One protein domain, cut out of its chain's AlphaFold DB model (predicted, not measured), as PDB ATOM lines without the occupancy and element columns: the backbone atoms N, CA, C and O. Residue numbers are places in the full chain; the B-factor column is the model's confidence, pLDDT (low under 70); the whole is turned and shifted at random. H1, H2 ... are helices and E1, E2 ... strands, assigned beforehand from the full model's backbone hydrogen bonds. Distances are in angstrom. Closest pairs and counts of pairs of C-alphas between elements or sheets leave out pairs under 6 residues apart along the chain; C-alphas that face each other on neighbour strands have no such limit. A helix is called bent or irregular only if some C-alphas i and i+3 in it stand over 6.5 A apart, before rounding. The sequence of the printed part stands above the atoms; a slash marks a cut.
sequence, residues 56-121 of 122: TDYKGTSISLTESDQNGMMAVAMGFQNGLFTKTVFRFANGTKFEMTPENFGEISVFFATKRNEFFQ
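What this domain is: This is residues 56 to 121 of the 122 residues of an uncharacterized protein of uncultured Sulfurovum sp (UniProt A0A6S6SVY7). Two helices, H1 and H2, stand side by side and run opposite ways, and the strand hairpin E3-E4 slants away from them, nearest to them at Thr 88 and Met 100. A second small hairpin, E1-E2, lies off to the side before H1, and its residues 57 to 62 stick out. The printed part has 66 residues, in the order E1, E2, H1, E3, E4, H2, with two antiparallel two-strand sheets; the class is mixed, helices and strands. It is only just compact, close to loose, with a radius of gyration of the C-alphas of 12.5 A and spans of 32 by 28 by 23 A.

Where its parts are: Find C-alpha 56 at (-18.267, 25.728, -14.095), where E1, residues 56 to 58, begins; E2 is residues 61 to 63. H1, residues 67 to 81, runs 20.9 A from C-alpha 67 at (-25.318, 28.326, -26.508). E3, residues 88 to 91, and E4, residues 97 to 100, are each 9.9 A long. H2, residues 102 to 120, runs 24.7 A to C-alpha 120 at (-25.160, 37.774, -26.597), with a kink of 58 degrees near residue 114. Both helices are irregular: C-alphas 71 and 74 are 7.9 A apart, C-alphas 114 and 117 7.4 A.

How they stand to each other: H1 and H2 touch at a shallow tilt of 12 degrees; their closest C-alphas, of Phe 80 and Pro 102, are 6.0 A apart. In hairpin E1-E2, N 58 and O 61 are within hydrogen-bond range at 2.9 A; in hairpin E3-E4, N 88 and O 100 at 2.8 A. O i to N i+4 pairs are within range in 7 of 11 for H1 and 11 of 15 for H2. E1 and H1 are apart.

The domain as a whole: The C-alphas of Gly 60 and Asn 94 are farthest apart, 33.3 A. The printed part has no cut and no long link. The pLDDT is under 70 at residues 56 to 70, 90 to 96 and 116 to 121.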
ATOM      1  N   THR A  56     -18.133  25.847 -15.555       57.72
ATOM      2  CA  THR A  56     -18.267  25.728 -14.095       57.72
ATOM      3  C   THR A  56     -18.141  24.256 -13.712       57.72
ATOM      4  O   THR A  56     -19.013  23.459 -14.046       57.72
ATOM      5  N   ASP A  57     -17.085  23.878 -12.994       55.59
ATOM      6  CA  ASP A  57     -16.938  22.521 -12.461       55.59
ATOM      7  C   ASP A  57     -17.912  22.268 -11.300       55.59
ATOM      8  O   ASP A  57     -17.861  22.922 -10.257       55.59
ATOM      9  N   TYR A  58     -18.771  21.259 -11.444       52.69
ATOM     10  CA  TYR A  58     -19.600  20.734 -10.363       52.69
ATOM     11  C   TYR A  58     -19.224  19.282 -10.083       52.69
ATOM     12  O   TYR A  58     -19.451  18.395 -10.903       52.69
ATOM     13  N   LYS A  59     -18.654  19.026  -8.897       53.88
ATOM     14  CA  LYS A  59     -18.217  17.685  -8.455       53.88
ATOM     15  C   LYS A  59     -17.270  16.981  -9.445       53.88
ATOM     16  O   LYS A  59     -17.334  15.766  -9.601       53.88
ATOM     17  N   GLY A  60     -16.392  17.746 -10.096       54.41
ATOM     18  CA  GLY A  60     -15.448  17.232 -11.095       54.41
ATOM     19  C   GLY A  60     -16.049  17.019 -12.489       54.41
ATOM     20  O   GLY A  60     -15.373  16.468 -13.353       54.41
ATOM     21  N   THR A  61     -17.295  17.443 -12.710       46.38
ATOM     22  CA  THR A  61     -17.933  17.470 -14.027       46.38
ATOM     23  C   THR A  61     -18.028  18.910 -14.509       46.38
ATOM     24  O   THR A  61     -18.679  19.735 -13.864       46.38
ATOM     25  N   SER A  62     -17.437  19.191 -15.667       52.78
ATOM     26  CA  SER A  62     -17.526  20.507 -16.297       52.78
ATOM     27  C   SER A  62     -18.955  20.763 -16.788       52.78
ATOM     28  O   SER A  62     -19.483  19.999 -17.601       52.78
ATOM     29  N   ILE A  63     -19.598  21.817 -16.281       52.00
ATOM     30  CA  ILE A  63     -20.917  22.281 -16.725       52.00
ATOM     31  C   ILE A  63     -20.719  23.463 -17.670       52.00
ATOM     32  O   ILE A  63     -20.134  24.487 -17.307       52.00
ATOM     33  N   SER A  64     -21.243  23.312 -18.884       54.34
ATOM     34  CA  SER A  64     -21.187  24.316 -19.941       54.34
ATOM     35  C   SER A  64     -22.437  25.191 -19.891       54.34
ATOM     36  O   SER A  64     -23.527  24.678 -20.103       54.34
ATOM     37  N   LEU A  65     -22.307  26.502 -19.657       60.38
ATOM     38  CA  LEU A  65     -23.416  27.469 -19.797       60.38
ATOM     39  C   LEU A  65     -23.369  28.161 -21.170       60.38
ATOM     40  O   LEU A  65     -23.549  29.373 -21.286       60.38
ATOM     41  N   THR A  66     -23.051  27.391 -22.207       59.97
ATOM     42  CA  THR A  66     -22.867  27.837 -23.595       59.97
ATOM     43  C   THR A  66     -24.189  27.886 -24.360       59.97
ATOM     44  O   THR A  66     -25.233  27.461 -23.864       59.97
ATOM     45  N   GLU A  67     -24.151  28.340 -25.617       61.81
ATOM     46  CA  GLU A  67     -25.318  28.326 -26.508       61.81
ATOM     47  C   GLU A  67     -25.955  26.925 -26.635       61.81
ATOM     48  O   GLU A  67     -27.180  26.806 -26.679       61.81
ATOM     49  N   SER A  68     -25.142  25.862 -26.615       63.88
ATOM     50  CA  SER A  68     -25.610  24.468 -26.638       63.88
ATOM     51  C   SER A  68     -26.423  24.059 -25.400       63.88
ATOM     52  O   SER A  68     -27.300  23.210 -25.523       63.88
ATOM     53  N   ASP A  69     -26.200  24.696 -24.246       58.66
ATOM     54  CA  ASP A  69     -27.010  24.542 -23.023       58.66
ATOM     55  C   ASP A  69     -28.142  25.588 -22.940       58.66
ATOM     56  O   ASP A  69     -28.715  25.865 -21.884       58.66
ATOM     57  N   GLN A  70     -28.442  26.238 -24.070       69.25
ATOM     58  CA  GLN A  70     -29.343  27.386 -24.146       69.25
ATOM     59  C   GLN A  70     -28.970  28.483 -23.131       69.25
ATOM     60  O   GLN A  70     -29.844  29.118 -22.543       69.25
ATOM     61  N   ASN A  71     -27.667  28.703 -22.919       71.44
ATOM     62  CA  ASN A  71     -27.112  29.645 -21.943       71.44
ATOM     63  C   ASN A  71     -27.579  29.385 -20.494       71.44
ATOM     64  O   ASN A  71     -27.874  30.330 -19.757       71.44
ATOM     65  N   GLY A  72     -27.671  28.115 -20.084       75.62
ATOM     66  CA  GLY A  72     -28.047  27.716 -18.722       75.62
ATOM     67  C   GLY A  72     -29.531  27.400 -18.527       75.62
ATOM     68  O   GLY A  72     -29.927  26.967 -17.444       75.62
ATOM     69  N   MET A  73     -30.375  27.598 -19.545       79.25
ATOM     70  CA  MET A  73     -31.821  27.371 -19.424       79.25
ATOM     71  C   MET A  73     -32.187  25.891 -19.275       79.25
ATOM     72  O   MET A  73     -33.172  25.574 -18.606       79.25
ATOM     73  N   MET A  74     -31.388  24.976 -19.830       79.56
ATOM     74  CA  MET A  74     -31.616  23.539 -19.665       79.56
ATOM     75  C   MET A  74     -31.322  23.081 -18.229       79.56
ATOM     76  O   MET A  74     -32.104  22.328 -17.649       79.56
ATOM     77  N   ALA A  75     -30.256  23.590 -17.607       77.12
ATOM     78  CA  ALA A  75     -29.972  23.334 -16.195       77.12
ATOM     79  C   ALA A  75     -31.108  23.836 -15.282       77.12
ATOM     80  O   ALA A  75     -31.492  23.157 -14.325       77.12
ATOM     81  N   VAL A  76     -31.696  24.993 -15.613       80.62
ATOM     82  CA  VAL A  76     -32.870  25.522 -14.904       80.62
ATOM     83  C   VAL A  76     -34.078  24.590 -15.057       80.62
ATOM     84  O   VAL A  76     -34.700  24.234 -14.054       80.62
ATOM     85  N   ALA A  77     -34.369  24.135 -16.281       84.19
ATOM     86  CA  ALA A  77     -35.448  23.182 -16.549       84.19
ATOM     87  C   ALA A  77     -35.291  21.892 -15.730       84.19
ATOM     88  O   ALA A  77     -36.230  21.456 -15.063       84.19
ATOM     89  N   MET A  78     -34.088  21.310 -15.737       81.19
ATOM     90  CA  MET A  78     -33.785  20.073 -15.015       81.19
ATOM     91  C   MET A  78     -33.935  20.245 -13.505       81.19
ATOM     92  O   MET A  78     -34.458  19.357 -12.834       81.19
ATOM     93  N   GLY A  79     -33.514  21.379 -12.949       83.62
ATOM     94  CA  GLY A  79     -33.666  21.619 -11.520       83.62
ATOM     95  C   GLY A  79     -35.119  21.815 -11.082       83.62
ATOM     96  O   GLY A  79     -35.490  21.303 -10.026       83.62
ATOM     97  N   PHE A  80     -35.966  22.433 -11.915       85.69
ATOM     98  CA  PHE A  80     -37.413  22.456 -11.680       85.69
ATOM     99  C   PHE A  80     -38.037  21.059 -11.786       85.69
ATOM    100  O   PHE A  80     -38.772  20.654 -10.889       85.69
ATOM    101  N   GLN A  81     -37.707  20.289 -12.830       88.44
ATOM    102  CA  GLN A  81     -38.236  18.931 -13.026       88.44
ATOM    103  C   GLN A  81     -37.868  17.970 -11.889       88.44
ATOM    104  O   GLN A  81     -38.675  17.125 -11.515       88.44
ATOM    105  N   ASN A  82     -36.668  18.109 -11.321       83.00
ATOM    106  CA  ASN A  82     -36.203  17.286 -10.202       83.00
ATOM    107  C   ASN A  82     -36.586  17.860  -8.824       83.00
ATOM    108  O   ASN A  82     -36.183  17.307  -7.804       83.00
ATOM    109  N   GLY A  83     -37.329  18.975  -8.769       83.94
ATOM    110  CA  GLY A  83     -37.741  19.613  -7.516       83.94
ATOM    111  C   GLY A  83     -36.583  20.173  -6.678       83.94
ATOM    112  O   GLY A  83     -36.733  20.359  -5.472       83.94
ATOM    113  N   LEU A  84     -35.424  20.433  -7.291       79.06
ATOM    114  CA  LEU A  84     -34.218  20.907  -6.601       79.06
ATOM    115  C   LEU A  84     -34.317  22.377  -6.180       79.06
ATOM    116  O   LEU A  84     -33.653  22.799  -5.235       79.06
ATOM    117  N   PHE A  85     -35.144  23.161  -6.868       81.12
ATOM    118  CA  PHE A  85     -35.504  24.512  -6.462       81.12
ATOM    119  C   PHE A  85     -36.923  24.842  -6.923       81.12
ATOM    120  O   PHE A  85     -37.381  24.376  -7.960       81.12
ATOM    121  N   THR A  86     -37.620  25.669  -6.145       81.25
ATOM    122  CA  THR A  86     -38.975  26.158  -6.454       81.25
ATOM    123  C   THR A  86     -38.961  27.498  -7.184       81.25
ATOM    124  O   THR A  86     -39.974  27.913  -7.739       81.25
ATOM    125  N   LYS A  87     -37.808  28.180  -7.203       84.56
ATOM    126  CA  LYS A  87     -37.579  29.408  -7.964       84.56
ATOM    127  C   LYS A  87     -36.101  29.633  -8.268       84.56
ATOM    128  O   LYS A  87     -35.235  29.186  -7.519       84.56
ATOM    129  N   THR A  88     -35.827  30.404  -9.312       80.38
ATOM    130  CA  THR A  88     -34.514  30.987  -9.606       80.38
ATOM    131  C   THR A  88     -34.649  32.485  -9.876       80.38
ATOM    132  O   THR A  88     -35.719  32.961 -10.255       80.38
ATOM    133  N   VAL A  89     -33.581  33.251  -9.644       75.06
ATOM    134  CA  VAL A  89     -33.588  34.713  -9.791       75.06
ATOM    135  C   VAL A  89     -32.488  35.147 -10.746       75.06
ATOM    136  O   VAL A  89     -31.302  35.079 -10.418       75.06
ATOM    137  N   PHE A  90     -32.893  35.681 -11.893       67.31
ATOM    138  CA  PHE A  90     -32.001  36.371 -12.811       67.31
ATOM    139  C   PHE A  90     -31.747  37.784 -12.300       67.31
ATOM    140  O   PHE A  90     -32.667  38.509 -11.918       67.31
ATOM    141  N   ARG A  91     -30.475  38.174 -12.274       62.75
ATOM    142  CA  ARG A  91     -30.041  39.515 -11.883       62.75
ATOM    143  C   ARG A  91     -29.427  40.185 -13.094       62.75
ATOM    144  O   ARG A  91     -28.406  39.726 -13.604       62.75
ATOM    145  N   PHE A  92     -30.055  41.260 -13.544       58.50
ATOM    146  CA  PHE A  92     -29.573  42.049 -14.665       58.50
ATOM    147  C   PHE A  92     -28.574  43.107 -14.190       58.50
ATOM    148  O   PHE A  92     -28.572  43.516 -13.027       58.50
ATOM    149  N   ALA A  93     -27.715  43.566 -15.102       50.47
ATOM    150  CA  ALA A  93     -26.689  44.566 -14.799       50.47
ATOM    151  C   ALA A  93     -27.275  45.913 -14.338       50.47
ATOM    152  O   ALA A  93     -26.636  46.627 -13.573       50.47
ATOM    153  N   ASN A  94     -28.506  46.235 -14.753       53.38
ATOM    154  CA  ASN A  94     -29.250  47.413 -14.301       53.38
ATOM    155  C   ASN A  94     -29.859  47.259 -12.890       53.38
ATOM    156  O   ASN A  94     -30.610  48.124 -12.454       53.38
ATOM    157  N   GLY A  95     -29.575  46.159 -12.183       53.28
ATOM    158  CA  GLY A  95     -30.084  45.888 -10.837       53.28
ATOM    159  C   GLY A  95     -31.481  45.266 -10.804       53.28
ATOM    160  O   GLY A  95     -31.902  44.793  -9.744       53.28
ATOM    161  N   THR A  96     -32.176  45.195 -11.944       62.44
ATOM    162  CA  THR A  96     -33.470  44.520 -12.042       62.44
ATOM    163  C   THR A  96     -33.310  43.039 -11.722       62.44
ATOM    164  O   THR A  96     -32.355  42.375 -12.143       62.44
ATOM    165  N   LYS A  97     -34.266  42.519 -10.959       73.81
ATOM    166  CA  LYS A  97     -34.367  41.101 -10.632       73.81
ATOM    167  C   LYS A  97     -35.580  40.530 -11.334       73.81
ATOM    168  O   LYS A  97     -36.626  41.170 -11.370       73.81
ATOM    169  N   PHE A  98     -35.430  39.326 -11.850       70.81
ATOM    170  CA  PHE A  98     -36.510  38.605 -12.486       70.81
ATOM    171  C   PHE A  98     -36.583  37.202 -11.901       70.81
ATOM    172  O   PHE A  98     -35.609  36.449 -11.953       70.81
ATOM    173  N   GLU A  99     -37.717  36.892 -11.281       83.94
ATOM    174  CA  GLU A  99     -37.960  35.592 -10.671       83.94
ATOM    175  C   GLU A  99     -38.620  34.654 -11.682       83.94
ATOM    176  O   GLU A  99     -39.609  34.996 -12.330       83.94
ATOM    177  N   MET A 100     -38.067  33.455 -11.789       83.38
ATOM    178  CA  MET A 100     -38.577  32.381 -12.623       83.38
ATOM    179  C   MET A 100     -38.949  31.208 -11.722       83.38
ATOM    180  O   MET A 100     -38.201  30.849 -10.811       83.38
ATOM    181  N   THR A 101     -40.108  30.625 -11.981       90.06
ATOM    182  CA  THR A 101     -40.708  29.501 -11.265       90.06
ATOM    183  C   THR A 101     -41.123  28.431 -12.282       90.06
ATOM    184  O   THR A 101     -41.142  28.711 -13.486       90.06
ATOM    185  N   PRO A 102     -41.466  27.204 -11.858       89.25
ATOM    186  CA  PRO A 102     -41.962  26.181 -12.777       89.25
ATOM    187  C   PRO A 102     -43.175  26.637 -13.601       89.25
ATOM    188  O   PRO A 102     -43.287  26.289 -14.774       89.25
ATOM    189  N   GLU A 103     -44.062  27.441 -13.008       92.38
ATOM    190  CA  GLU A 103     -45.319  27.877 -13.623       92.38
ATOM    191  C   GLU A 103     -45.097  28.837 -14.796       92.38
ATOM    192  O   GLU A 103     -45.822  28.773 -15.785       92.38
ATOM    193  N   ASN A 104     -44.093  29.715 -14.703       85.44
ATOM    194  CA  ASN A 104     -43.798  30.701 -15.744       85.44
ATOM    195  C   ASN A 104     -42.624  30.295 -16.658       85.44
ATOM    196  O   ASN A 104     -42.391  30.937 -17.682       85.44
ATOM    197  N   PHE A 105     -41.916  29.202 -16.341       87.06
ATOM    198  CA  PHE A 105     -40.730  28.745 -17.072       87.06
ATOM    199  C   PHE A 105     -40.966  28.578 -18.580       87.06
ATOM    200  O   PHE A 105     -40.145  29.016 -19.389       87.06
ATOM    201  N   GLY A 106     -42.084  27.958 -18.970       83.44
ATOM    202  CA  GLY A 106     -42.403  27.686 -20.376       83.44
ATOM    203  C   GLY A 106     -42.475  28.960 -21.220       83.44
ATOM    204  O   GLY A 106     -41.796  29.070 -22.236       83.44
ATOM    205  N   GLU A 107     -43.230  29.955 -20.762       84.94
ATOM    206  CA  GLU A 107     -43.350  31.247 -21.447       84.94
ATOM    207  C   GLU A 107     -42.001  31.977 -21.525       84.94
ATOM    208  O   GLU A 107     -41.599  32.472 -22.581       84.94
ATOM    209  N   ILE A 108     -41.252  31.988 -20.420       82.38
ATOM    210  CA  ILE A 108     -40.000  32.742 -20.336       82.38
ATOM    211  C   ILE A 108     -38.894  32.095 -21.164       82.38
ATOM    212  O   ILE A 108     -38.108  32.804 -21.785       82.38
ATOM    213  N   SER A 109     -38.812  30.765 -21.194       80.88
ATOM    214  CA  SER A 109     -37.822  30.050 -22.007       80.88
ATOM    215  C   SER A 109     -38.000  30.322 -23.499       80.88
ATOM    216  O   SER A 109     -37.009  30.533 -24.197       80.88
ATOM    217  N   VAL A 110     -39.245  30.430 -23.973       81.12
ATOM    218  CA  VAL A 110     -39.546  30.831 -25.352       81.12
ATOM    219  C   VAL A 110     -39.134  32.282 -25.595       81.12
ATOM    220  O   VAL A 110     -38.408  32.555 -26.551       81.12
ATOM    221  N   PHE A 111     -39.530  33.208 -24.715       78.75
ATOM    222  CA  PHE A 111     -39.122  34.611 -24.824       78.75
ATOM    223  C   PHE A 111     -37.592  34.751 -24.850       78.75
ATOM    224  O   PHE A 111     -37.034  35.373 -25.756       78.75
ATOM    225  N   PHE A 112     -36.901  34.103 -23.914       76.81
ATOM    226  CA  PHE A 112     -35.446  34.090 -23.836       76.81
ATOM    227  C   PHE A 112     -34.830  33.510 -25.107       76.81
ATOM    228  O   PHE A 112     -33.939  34.134 -25.662       76.81
ATOM    229  N   ALA A 113     -35.328  32.387 -25.633       75.44
ATOM    230  CA  ALA A 113     -34.827  31.816 -26.882       75.44
ATOM    231  C   ALA A 113     -34.945  32.792 -28.066       75.44
ATOM    232  O   ALA A 113     -34.008  32.896 -28.854       75.44
ATOM    233  N   THR A 114     -36.045  33.551 -28.162       74.94
ATOM    234  CA  THR A 114     -36.217  34.557 -29.228       74.94
ATOM    235  C   THR A 114     -35.306  35.771 -29.070       74.94
ATOM    236  O   THR A 114     -34.876  36.349 -30.065       74.94
ATOM    237  N   LYS A 115     -34.988  36.150 -27.829       71.50
ATOM    238  CA  LYS A 115     -34.209  37.350 -27.509       71.50
ATOM    239  C   LYS A 115     -32.743  37.083 -27.201       71.50
ATOM    240  O   LYS A 115     -31.967  38.029 -27.142       71.50
ATOM    241  N   ARG A 116     -32.328  35.820 -27.045       68.75
ATOM    242  CA  ARG A 116     -30.970  35.445 -26.612       68.75
ATOM    243  C   ARG A 116     -29.901  36.066 -27.496       68.75
ATOM    244  O   ARG A 116     -28.906  36.543 -26.975       68.75
ATOM    245  N   ASN A 117     -30.137  36.125 -28.805       63.25
ATOM    246  CA  ASN A 117     -29.164  36.693 -29.723       63.25
ATOM    247  C   ASN A 117     -28.917  38.163 -29.380       63.25
ATOM    248  O   ASN A 117     -27.764  38.526 -29.292       63.25
ATOM    249  N   GLU A 118     -29.941  38.957 -29.040       65.38
ATOM    250  CA  GLU A 118     -29.804  40.358 -28.590       65.38
ATOM    251  C   GLU A 118     -29.032  40.499 -27.260       65.38
ATOM    252  O   GLU A 118     -28.408  41.527 -27.018       65.38
ATOM    253  N   PHE A 119     -29.043  39.475 -26.398       55.47
ATOM    254  CA  PHE A 119     -28.297  39.468 -25.131       55.47
ATOM    255  C   PHE A 119     -26.826  39.055 -25.279       55.47
ATOM    256  O   PHE A 119     -26.028  39.354 -24.389       55.47
ATOM    257  N   PHE A 120     -26.484  38.355 -26.363       54.97
ATOM    258  CA  PHE A 120     -25.160  37.774 -26.597       54.97
ATOM    259  C   PHE A 120     -24.530  38.217 -27.929       54.97
ATOM    260  O   PHE A 120     -23.563  37.592 -28.352       54.97
ATOM    261  N   GLN A 121     -25.048  39.266 -28.590       48.84
ATOM    262  CA  GLN A 121     -24.334  39.876 -29.720       48.84
ATOM    263  C   GLN A 121     -23.023  40.462 -29.190       48.84
ATOM    264  O   GLN A 121     -23.042  41.304 -28.286       48.84
TER     265      GLN A 121